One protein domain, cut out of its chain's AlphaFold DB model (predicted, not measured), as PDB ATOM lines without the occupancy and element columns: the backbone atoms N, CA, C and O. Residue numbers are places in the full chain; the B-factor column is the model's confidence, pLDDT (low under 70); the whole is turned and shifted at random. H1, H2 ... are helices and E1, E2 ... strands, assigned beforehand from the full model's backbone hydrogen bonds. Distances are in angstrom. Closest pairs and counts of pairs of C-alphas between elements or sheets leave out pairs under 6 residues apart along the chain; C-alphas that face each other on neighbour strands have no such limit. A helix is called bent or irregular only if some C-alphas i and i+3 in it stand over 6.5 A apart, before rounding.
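Overview. This is residues 2 to 79 of the 79 residues of the protein "DUF5678 domain-containing protein" of Euryarchaeota archaeon (UniProt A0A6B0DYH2). A small antiparallel sheet, E2, E1, E3, lies between long, kinked H1 and short H2, in three layers; residues 2 to 9 of H1 stick out. The 78 printed residues include H1, E1, E2, H2, E3 in that order, a mixed class. The whole is compact, radius of gyration of the C-alphas 13.1 A, spanning 43 by 26 by 19 A.

Arrangement. Start at H1, residues 2 to 32, irregular with C-alphas 24 and 27 8.0 A apart; it touches E1, residues 37 to 41, closest at C-alphas 18 and 41, 5.4 A. E1 and E2, residues 44 to 49, form a hairpin; N 39 and O 47 are 2.9 A apart. On the opposite face, H2, residues 52 to 59, touches E2, closest at C-alphas 55 and 49, 6.4 A. E3, residues 65 to 68, neighbours E1; N 38 and O 67 are 2.9 A apart. E2, H2, E3 form a split strand-helix-strand unit, E1 between its strands, with a right-handed crossover. O i to N i+4 pairs are within hydrogen-bond range throughout H2 and in 25 of 27 in H1.

Along the chain. Find C-alpha 2 at (46.189, 24.092, 0.620); H1 runs 42.4 A. E3 ends at C-alpha 68, (40.067, 24.581, 34.984).

Size, cuts and confidence. The printed part has no cut; its four links are tight. Residues 2 and 70 to 79 have pLDDT under 70.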
ATOM      1  N   GLU A   2      46.014  25.497   0.170       62.53
ATOM      2  CA  GLU A   2      46.189  24.092   0.620       62.53
ATOM      3  C   GLU A   2      47.000  23.985   1.926       62.53
ATOM      4  O   GLU A   2      46.636  23.223   2.816       62.53
ATOM      5  N   SER A   3      48.031  24.825   2.087       70.12
ATOM      6  CA  SER A   3      48.831  24.939   3.321       70.12
ATOM      7  C   SER A   3      48.006  25.273   4.565       70.12
ATOM      8  O   SER A   3      48.302  24.809   5.661       70.12
ATOM      9  N   ASP A   4      46.969  26.088   4.388       78.38
ATOM     10  CA  ASP A   4      46.200  26.656   5.494       78.38
ATOM     11  C   ASP A   4      45.159  25.644   5.986       78.38
ATOM     12  O   ASP A   4      44.900  25.541   7.182       78.38
ATOM     13  N   ILE A   5      44.620  24.830   5.072       81.56
ATOM     14  CA  ILE A   5      43.711  23.723   5.390       81.56
ATOM     15  C   ILE A   5      44.452  22.610   6.135       81.56
ATOM     16  O   ILE A   5      43.927  22.089   7.119       81.56
ATOM     17  N   GLU A   6      45.667  22.258   5.704       82.56
ATOM     18  CA  GLU A   6      46.450  21.222   6.387       82.56
ATOM     19  C   GLU A   6      46.838  21.670   7.804       82.56
ATOM     20  O   GLU A   6      46.636  20.918   8.755       82.56
ATOM     21  N   SER A   7      47.265  22.928   7.973       82.62
ATOM     22  CA  SER A   7      47.554  23.507   9.296       82.62
ATOM     23  C   SER A   7      46.339  23.475  10.228       82.62
ATOM     24  O   SER A   7      46.471  23.149  11.408       82.62
ATOM     25  N   LEU A   8      45.147  23.792   9.714       86.31
ATOM     26  CA  LEU A   8      43.906  23.725  10.491       86.31
ATOM     27  C   LEU A   8      43.541  22.285  10.868       86.31
ATOM     28  O   LEU A   8      43.055  22.047  11.975       86.31
ATOM     29  N   ARG A   9      43.784  21.313   9.977       87.50
ATOM     30  CA  ARG A   9      43.535  19.894  10.271       87.50
ATOM     31  C   ARG A   9      44.476  19.382  11.354       87.50
ATOM     32  O   ARG A   9      44.031  18.673  12.253       87.50
ATOM     33  N   GLU A  10      45.749  19.754  11.289       87.38
ATOM     34  CA  GLU A  10      46.731  19.411  12.319       87.38
ATOM     35  C   GLU A  10      46.368  20.016  13.677       87.38
ATOM     36  O   GLU A  10      46.413  19.319  14.688       87.38
ATOM     37  N   GLU A  11      45.968  21.288  13.714       86.50
ATOM     38  CA  GLU A  11      45.500  21.935  14.944       86.50
ATOM     39  C   GLU A  11      44.286  21.221  15.528       86.50
ATOM     40  O   GLU A  11      44.304  20.850  16.701       86.50
ATOM     41  N   TYR A  12      43.271  20.955  14.703       87.75
ATOM     42  CA  TYR A  12      42.089  20.211  15.127       87.75
ATOM     43  C   TYR A  12      42.448  18.846  15.722       87.75
ATOM     44  O   TYR A  12      41.933  18.489  16.781       87.75
ATOM     45  N   GLU A  13      43.349  18.098  15.083       91.19
ATOM     46  CA  GLU A  13      43.768  16.784  15.573       91.19
ATOM     47  C   GLU A  13      44.445  16.886  16.945       91.19
ATOM     48  O   GLU A  13      44.154  16.098  17.845       91.19
ATOM     49  N   ILE A  14      45.306  17.887  17.153       89.75
ATOM     50  CA  ILE A  14      45.953  18.109  18.453       89.75
ATOM     51  C   ILE A  14      44.905  18.415  19.527       89.75
ATOM     52  O   ILE A  14      44.940  17.798  20.598       89.75
ATOM     53  N   TYR A  15      43.957  19.314  19.253       86.75
ATOM     54  CA  TYR A  15      42.866  19.623  20.181       86.75
ATOM     55  C   TYR A  15      42.024  18.386  20.492       86.75
ATOM     56  O   TYR A  15      41.748  18.099  21.660       86.75
ATOM     57  N   HIS A  16      41.658  17.620  19.464       87.50
ATOM     58  CA  HIS A  16      40.838  16.423  19.602       87.50
ATOM     59  C   HIS A  16      41.512  15.368  20.485       87.50
ATOM     60  O   HIS A  16      40.898  14.877  21.433       87.50
ATOM     61  N   GLN A  17      42.792  15.074  20.244       91.88
ATOM     62  CA  GLN A  17      43.554  14.126  21.062       91.88
ATOM     63  C   GLN A  17      43.698  14.606  22.510       91.88
ATOM     64  O   GLN A  17      43.476  13.827  23.437       91.88
ATOM     65  N   SER A  18      43.993  15.896  22.705       90.00
ATOM     66  CA  SER A  18      44.109  16.500  24.041       90.00
ATOM     67  C   SER A  18      42.811  16.359  24.837       90.00
ATOM     68  O   SER A  18      42.816  15.979  26.009       90.00
ATOM     69  N   TYR A  19      41.678  16.599  24.177       87.00
ATOM     70  CA  TYR A  19      40.350  16.453  24.764       87.00
ATOM     71  C   TYR A  19      40.007  15.000  25.116       87.00
ATOM     72  O   TYR A  19      39.520  14.718  26.215       87.00
ATOM     73  N   LEU A  20      40.262  14.056  24.204       90.69
ATOM     74  CA  LEU A  20      40.013  12.635  24.454       90.69
ATOM     75  C   LEU A  20      40.836  12.122  25.637       90.69
ATOM     76  O   LEU A  20      40.310  11.409  26.500       90.69
ATOM     77  N   TRP A  21      42.110  12.507  25.697       92.50
ATOM     78  CA  TRP A  21      42.982  12.136  26.801       92.50
ATOM     79  C   TRP A  21      42.496  12.728  28.120       92.50
ATOM     80  O   TRP A  21      42.389  12.002  29.110       92.50
ATOM     81  N   PHE A  22      42.139  14.013  28.133       89.44
ATOM     82  CA  PHE A  22      41.571  14.652  29.312       89.44
ATOM     83  C   PHE A  22      40.349  13.891  29.835       89.44
ATOM     84  O   PHE A  22      40.332  13.494  30.998       89.44
ATOM     85  N   ASN A  23      39.358  13.620  28.983       87.12
ATOM     86  CA  ASN A  23      38.128  12.939  29.397       87.12
ATOM     87  C   ASN A  23      38.399  11.566  30.010       87.12
ATOM     88  O   ASN A  23      37.783  11.187  31.007       87.12
ATOM     89  N   LYS A  24      39.346  10.824  29.433       91.69
ATOM     90  CA  LYS A  24      39.754   9.517  29.950       91.69
ATOM     91  C   LYS A  24      40.393   9.621  31.340       91.69
ATOM     92  O   LYS A  24      40.207   8.719  32.153       91.69
ATOM     93  N   ASN A  25      41.124  10.702  31.611       91.25
ATOM     94  CA  ASN A  25      41.928  10.877  32.824       91.25
ATOM     95  C   ASN A  25      41.323  11.849  33.852       91.25
ATOM     96  O   ASN A  25      41.881  12.007  34.938       91.25
ATOM     97  N   TYR A  26      40.169  12.460  33.561       85.88
ATOM     98  CA  TYR A  26      39.553  13.520  34.370       85.88
ATOM     99  C   TYR A  26      39.482  13.184  35.860       85.88
ATOM    100  O   TYR A  26      39.862  13.996  36.695       85.88
ATOM    101  N   LYS A  27      39.037  11.972  36.210       87.56
ATOM    102  CA  LYS A  27      38.872  11.570  37.615       87.56
ATOM    103  C   LYS A  27      40.184  11.581  38.397       87.56
ATOM    104  O   LYS A  27      40.166  11.899  39.580       87.56
ATOM    105  N   GLU A  28      41.293  11.219  37.762       90.06
ATOM    106  CA  GLU A  28      42.605  11.241  38.410       90.06
ATOM    107  C   GLU A  28      43.156  12.667  38.453       90.06
ATOM    108  O   GLU A  28      43.594  13.121  39.507       90.06
ATOM    109  N   LEU A  29      43.010  13.425  37.362       89.38
ATOM    110  CA  LEU A  29      43.382  14.842  37.321       89.38
ATOM    111  C   LEU A  29      42.660  15.653  38.403       89.38
ATOM    112  O   LEU A  29      43.299  16.411  39.126       89.38
ATOM    113  N   ALA A  30      41.353  15.452  38.571       86.25
ATOM    114  CA  ALA A  30      40.543  16.146  39.568       86.25
ATOM    115  C   ALA A  30      40.929  15.783  41.011       86.25
ATOM    116  O   ALA A  30      40.788  16.612  41.904       86.25
ATOM    117  N   LYS A  31      41.435  14.567  41.261       88.50
ATOM    118  CA  LYS A  31      41.959  14.181  42.583       88.50
ATOM    119  C   LYS A  31      43.300  14.846  42.878       88.50
ATOM    120  O   LYS A  31      43.542  15.230  44.018       88.50
ATOM    121  N   THR A  32      44.178  14.942  41.881       91.06
ATOM    122  CA  THR A  32      45.562  15.404  42.067       91.06
ATOM    123  C   THR A  32      45.703  16.923  41.970       91.06
ATOM    124  O   THR A  32      46.462  17.514  42.733       91.06
ATOM    125  N   TYR A  33      44.973  17.561  41.058       90.56
ATOM    126  CA  TYR A  33      45.128  18.972  40.687       90.56
ATOM    127  C   TYR A  33      43.851  19.779  40.934       90.56
ATOM    128  O   TYR A  33      43.528  20.704  40.197       90.56
ATOM    129  N   MET A  34      43.104  19.409  41.973       87.31
ATOM    130  CA  MET A  34      41.897  20.116  42.389       87.31
ATOM    131  C   MET A  34      42.170  21.614  42.596       87.31
ATOM    132  O   MET A  34      43.140  21.972  43.269       87.31
ATOM    133  N   ASN A  35      41.297  22.473  42.060       84.94
ATOM    134  CA  ASN A  35      41.412  23.937  42.093       84.94
ATOM    135  C   ASN A  35      42.690  24.473  41.427       84.94
ATOM    136  O   ASN A  35      43.260  25.464  41.881       84.94
ATOM    137  N   LYS A  36      43.165  23.796  40.377       88.38
ATOM    138  CA  LYS A  36      44.291  24.236  39.549       88.38
ATOM    139  C   LYS A  36      43.888  24.263  38.080       88.38
ATOM    140  O   LYS A  36      43.015  23.513  37.640       88.38
ATOM    141  N   TYR A  37      44.623  25.058  37.316       88.81
ATOM    142  CA  TYR A  37      44.651  24.987  35.864       88.81
ATOM    143  C   TYR A  37      45.672  23.948  35.418       88.81
ATOM    144  O   TYR A  37      46.791  23.911  35.935       88.81
ATOM    145  N   VAL A  38      45.311  23.139  34.426       90.62
ATOM    146  CA  VAL A  38      46.186  22.126  33.826       90.62
ATOM    147  C   VAL A  38      46.293  22.378  32.325       90.62
ATOM    148  O   VAL A  38      45.280  22.477  31.634       90.62
ATOM    149  N   ALA A  39      47.522  22.480  31.820       92.12
ATOM    150  CA  ALA A  39      47.824  22.551  30.393       92.12
ATOM    151  C   ALA A  39      48.086  21.142  29.855       92.12
ATOM    152  O   ALA A  39      48.987  20.458  30.349       92.12
ATOM    153  N   ILE A  40      47.330  20.717  28.844       91.94
ATOM    154  CA  ILE A  40      47.437  19.384  28.238       91.94
ATOM    155  C   ILE A  40      47.714  19.523  26.745       91.94
ATOM    156  O   ILE A  40      47.044  20.285  26.046       91.94
ATOM    157  N   LEU A  41      48.669  18.742  26.248       91.56
ATOM    158  CA  LEU A  41      48.973  18.618  24.830       91.56
ATOM    159  C   LEU A  41      48.983  17.140  24.444       91.56
ATOM    160  O   LEU A  41      49.870  16.396  24.848       91.56
ATOM    161  N   LYS A  42      47.997  16.736  23.640       89.81
ATOM    162  CA  LYS A  42      47.720  15.345  23.266       89.81
ATOM    163  C   LYS A  42      47.568  14.466  24.509       89.81
ATOM    164  O   LYS A  42      46.522  14.485  25.141       89.81
ATOM    165  N   ASP A  43      48.593  13.715  24.869       92.31
ATOM    166  CA  ASP A  43      48.607  12.755  25.966       92.31
ATOM    167  C   ASP A  43      49.513  13.157  27.138       92.31
ATOM    168  O   ASP A  43      49.733  12.360  28.054       92.31
ATOM    169  N   GLU A  44      49.997  14.399  27.141       91.88
ATOM    170  CA  GLU A  44      50.945  14.912  28.126       91.88
ATOM    171  C   GLU A  44      50.403  16.131  28.886       91.88
ATOM    172  O   GLU A  44      49.807  17.044  28.308       91.88
ATOM    173  N   ILE A  45      50.663  16.173  30.198       93.00
ATOM    174  CA  ILE A  45      50.484  17.376  31.017       93.00
ATOM    175  C   ILE A  45      51.741  18.232  30.882       93.00
ATOM    176  O   ILE A  45      52.797  17.872  31.400       93.00
ATOM    177  N   LEU A  46      51.617  19.396  30.253       93.38
ATOM    178  CA  LEU A  46      52.725  20.340  30.115       93.38
ATOM    179  C   LEU A  46      52.999  21.089  31.422       93.38
ATOM    180  O   LEU A  46      54.149  21.379  31.763       93.38
ATOM    181  N   GLY A  47      51.947  21.412  32.176       92.62
ATOM    182  CA  GLY A  47      52.088  22.113  33.443       92.62
ATOM    183  C   GLY A  47      50.785  22.301  34.202       92.62
ATOM    184  O   GLY A  47      49.694  22.117  33.668       92.62
ATOM    185  N   VAL A  48      50.939  22.689  35.466       93.56
ATOM    186  CA  VAL A  48      49.851  22.962  36.407       93.56
ATOM    187  C   VAL A  48      50.136  24.294  37.093       93.56
ATOM    188  O   VAL A  48      51.291  24.563  37.429       93.56
ATOM    189  N   ALA A  49      49.112  25.123  37.279       92.56
ATOM    190  CA  ALA A  49      49.237  26.434  37.909       92.56
ATOM    191  C   ALA A  49      47.955  26.846  38.643       92.56
ATOM    192  O   ALA A  49      46.906  26.223  38.479       92.56
ATOM    193  N   ASP A  50      48.037  27.906  39.441       89.12
ATOM    194  CA  ASP A  50      46.880  28.493  40.128       89.12
ATOM    195  C   ASP A  50      46.026  29.376  39.210       89.12
ATOM    196  O   ASP A  50      44.845  29.583  39.474       89.12
ATOM    197  N   THR A  51      46.604  29.876  38.116       89.06
ATOM    198  CA  THR A  51      45.929  30.752  37.152       89.06
ATOM    199  C   THR A  51      46.233  30.329  35.718       89.06
ATOM    200  O   THR A  51      47.301  29.777  35.428       89.06
ATOM    201  N   LYS A  52      45.312  30.607  34.790       85.81
ATOM    202  CA  LYS A  52      45.527  30.350  33.358       85.81
ATOM    203  C   LYS A  52      46.689  31.191  32.821       85.81
ATOM    204  O   LYS A  52      47.524  30.692  32.067       85.81
ATOM    205  N   GLU A  53      46.795  32.438  33.270       90.19
ATOM    206  CA  GLU A  53      47.804  33.410  32.847       90.19
ATOM    207  C   GLU A  53      49.233  32.965  33.194       90.19
ATOM    208  O   GLU A  53      50.196  33.363  32.537       90.19
ATOM    209  N   GLU A  54      49.426  32.164  34.243       91.88
ATOM    210  CA  GLU A  54      50.727  31.550  34.544       91.88
ATOM    211  C   GLU A  54      51.128  30.508  33.502       91.88
ATOM    212  O   GLU A  54      52.285  30.484  33.073       91.88
ATOM    213  N   LEU A  55      50.183  29.679  33.059       90.31
ATOM    214  CA  LEU A  55      50.452  28.677  32.034       90.31
ATOM    215  C   LEU A  55      50.657  29.332  30.668       90.31
ATOM    216  O   LEU A  55      51.610  28.983  29.976       90.31
ATOM    217  N   GLU A  56      49.851  30.334  30.318       88.75
ATOM    218  CA  GLU A  56      50.027  31.109  29.084       88.75
ATOM    219  C   GLU A  56      51.380  31.835  29.061       88.75
ATOM    220  O   GLU A  56      52.062  31.836  28.039       88.75
ATOM    221  N   ARG A  57      51.842  32.388  30.191       91.00
ATOM    222  CA  ARG A  57      53.193  32.975  30.283       91.00
ATOM    223  C   ARG A  57      54.303  31.940  30.117       91.00
ATOM    224  O   ARG A  57      55.351  32.265  29.566       91.00
ATOM    225  N   LYS A  58      54.104  30.719  30.620       90.50
ATOM    226  CA  LYS A  58      55.129  29.665  30.621       90.50
ATOM    227  C   LYS A  58      55.226  28.927  29.287       90.50
ATOM    228  O   LYS A  58      56.330  28.599  28.860       90.50
ATOM    229  N   PHE A  59      54.091  28.655  28.653       87.19
ATOM    230  CA  PHE A  59      54.002  27.808  27.462       87.19
ATOM    231  C   PHE A  59      53.550  28.564  26.209       87.19
ATOM    232  O   PHE A  59      53.618  28.018  25.108       87.19
ATOM    233  N   GLY A  60      53.125  29.820  26.344       84.81
ATOM    234  CA  GLY A  60      52.601  30.612  25.242       84.81
ATOM    235  C   GLY A  60      51.261  30.082  24.737       84.81
ATOM    236  O   GLY A  60      50.436  29.553  25.486       84.81
ATOM    237  N   ASN A  61      51.051  30.236  23.431       74.38
ATOM    238  CA  ASN A  61      49.846  29.772  22.761       74.38
ATOM    239  C   ASN A  61      50.006  28.285  22.407       74.38
ATOM    240  O   ASN A  61      50.504  27.934  21.335       74.38
ATOM    241  N   ILE A  62      49.661  27.405  23.346       73.50
ATOM    242  CA  ILE A  62      49.678  25.962  23.104       73.50
ATOM    243  C   ILE A  62      48.549  25.592  22.136       73.50
ATOM    244  O   ILE A  62      47.415  26.026  22.303       73.50
ATOM    245  N   LYS A  63      48.832  24.721  21.160       76.38
ATOM    246  CA  LYS A  63      47.807  24.109  20.285       76.38
ATOM    247  C   LYS A  63      46.978  23.022  21.004       76.38
ATOM    248  O   LYS A  63      46.348  22.198  20.355       76.38
ATOM    249  N   GLY A  64      47.075  22.957  22.333       74.75
ATOM    250  CA  GLY A  64      46.409  21.990  23.208       74.75
ATOM    251  C   GLY A  64      45.309  22.654  24.036       74.75
ATOM    252  O   GLY A  64      44.842  23.731  23.689       74.75
ATOM    253  N   VAL A  65      44.905  22.036  25.145       76.25
ATOM    254  CA  VAL A  65      43.791  22.526  25.978       76.25
ATOM    255  C   VAL A  65      44.268  23.029  27.339       76.25
ATOM    256  O   VAL A  65      45.153  22.435  27.961       76.25
ATOM    257  N   TYR A  66      43.643  24.106  27.816       77.31
ATOM    258  CA  TYR A  66      43.717  24.544  29.209       77.31
ATOM    259  C   TYR A  66      42.438  24.135  29.920       77.31
ATOM    260  O   TYR A  66      41.342  24.377  29.419       77.31
ATOM    261  N   ILE A  67      42.572  23.518  31.089       76.69
ATOM    262  CA  ILE A  67      41.421  22.995  31.821       76.69
ATOM    263  C   ILE A  67      41.442  23.525  33.239       76.69
ATOM    264  O   ILE A  67      42.432  23.357  33.951       76.69
ATOM    265  N   ASP A  68      40.333  24.145  33.622       75.62
ATOM    266  CA  ASP A  68      40.067  24.581  34.984       75.62
ATOM    267  C   ASP A  68      39.365  23.452  35.747       75.62
ATOM    268  O   ASP A  68      38.234  23.070  35.428       75.62
ATOM    269  N   LEU A  69      40.056  22.862  36.722       72.56
ATOM    270  CA  LEU A  69      39.527  21.757  37.519       72.56
ATOM    271  C   LEU A  69      38.863  22.294  38.789       72.56
ATOM    272  O   LEU A  69      39.456  22.292  39.871       72.56
ATOM    273  N   ILE A  70      37.608  22.724  38.659       65.94
ATOM    274  CA  ILE A  70      36.805  23.262  39.766       65.94
ATOM    275  C   ILE A  70      35.994  22.144  40.440       65.94
ATOM    276  O   ILE A  70      35.440  21.263  39.788       65.94
ATOM    277  N   THR A  71      35.857  22.206  41.767       52.09
ATOM    278  CA  THR A  71      35.092  21.270  42.617       52.09
ATOM    279  C   THR A  71      33.567  21.312  42.465       52.09
ATOM    280  O   THR A  71      32.860  20.995  43.422       52.09
ATOM    281  N   SER A  72      33.015  21.674  41.308       49.12
ATOM    282  CA  SER A  72      31.606  21.360  41.065       49.12
ATOM    283  C   SER A  72      31.550  20.023  40.329       49.12
ATOM    284  O   SER A  72      31.993  19.973  39.182       49.12
ATOM    285  N   PRO A  73      31.027  18.935  40.932       48.47
ATOM    286  CA  PRO A  73      30.876  17.646  40.247       48.47
ATOM    287  C   PRO A  73      30.070  17.730  38.935       48.47
ATOM    288  O   PRO A  73      30.082  16.775  38.163       48.47
ATOM    289  N   ASP A  74      29.440  18.877  38.664       45.38
ATOM    290  CA  ASP A  74      28.542  19.117  37.542       45.38
ATOM    291  C   ASP A  74      29.091  20.080  36.469       45.38
ATOM    292  O   ASP A  74      28.382  20.369  35.505       45.38
ATOM    293  N   ILE A  75      30.311  20.624  36.606       48.53
ATOM    294  CA  ILE A  75      30.783  21.695  35.712       48.53
ATOM    295  C   ILE A  75      32.252  21.502  35.304       48.53
ATOM    296  O   ILE A  75      33.167  21.871  36.034       48.53
ATOM    297  N   ILE A  76      32.466  20.989  34.088       53.28
ATOM    298  CA  ILE A  76      33.756  21.017  33.383       53.28
ATOM    299  C   ILE A  76      33.651  22.090  32.291       53.28
ATOM    300  O   ILE A  76      32.873  21.926  31.351       53.28
ATOM    301  N   TRP A  77      34.415  23.179  32.407       47.38
ATOM    302  CA  TRP A  77      34.539  24.183  31.344       47.38
ATOM    303  C   TRP A  77      35.768  23.884  30.489       47.38
ATOM    304  O   TRP A  77      36.870  23.715  31.006       47.38
ATOM    305  N   MET A  78      35.567  23.842  29.175       52.16
ATOM    306  CA  MET A  78      36.645  23.903  28.191       52.16
ATOM    307  C   MET A  78      36.610  25.291  27.561       52.16
ATOM    308  O   MET A  78      35.563  25.689  27.043       52.16
ATOM    309  N   LEU A  79      37.723  26.017  27.653       47.56
ATOM    310  CA  LEU A  79      37.937  27.325  27.029       47.56
ATOM    311  C   LEU A  79      38.994  27.210  25.935       47.56
ATOM    312  O   LEU A  79      40.047  26.589  26.207       47.56
TER     313      LEU A  79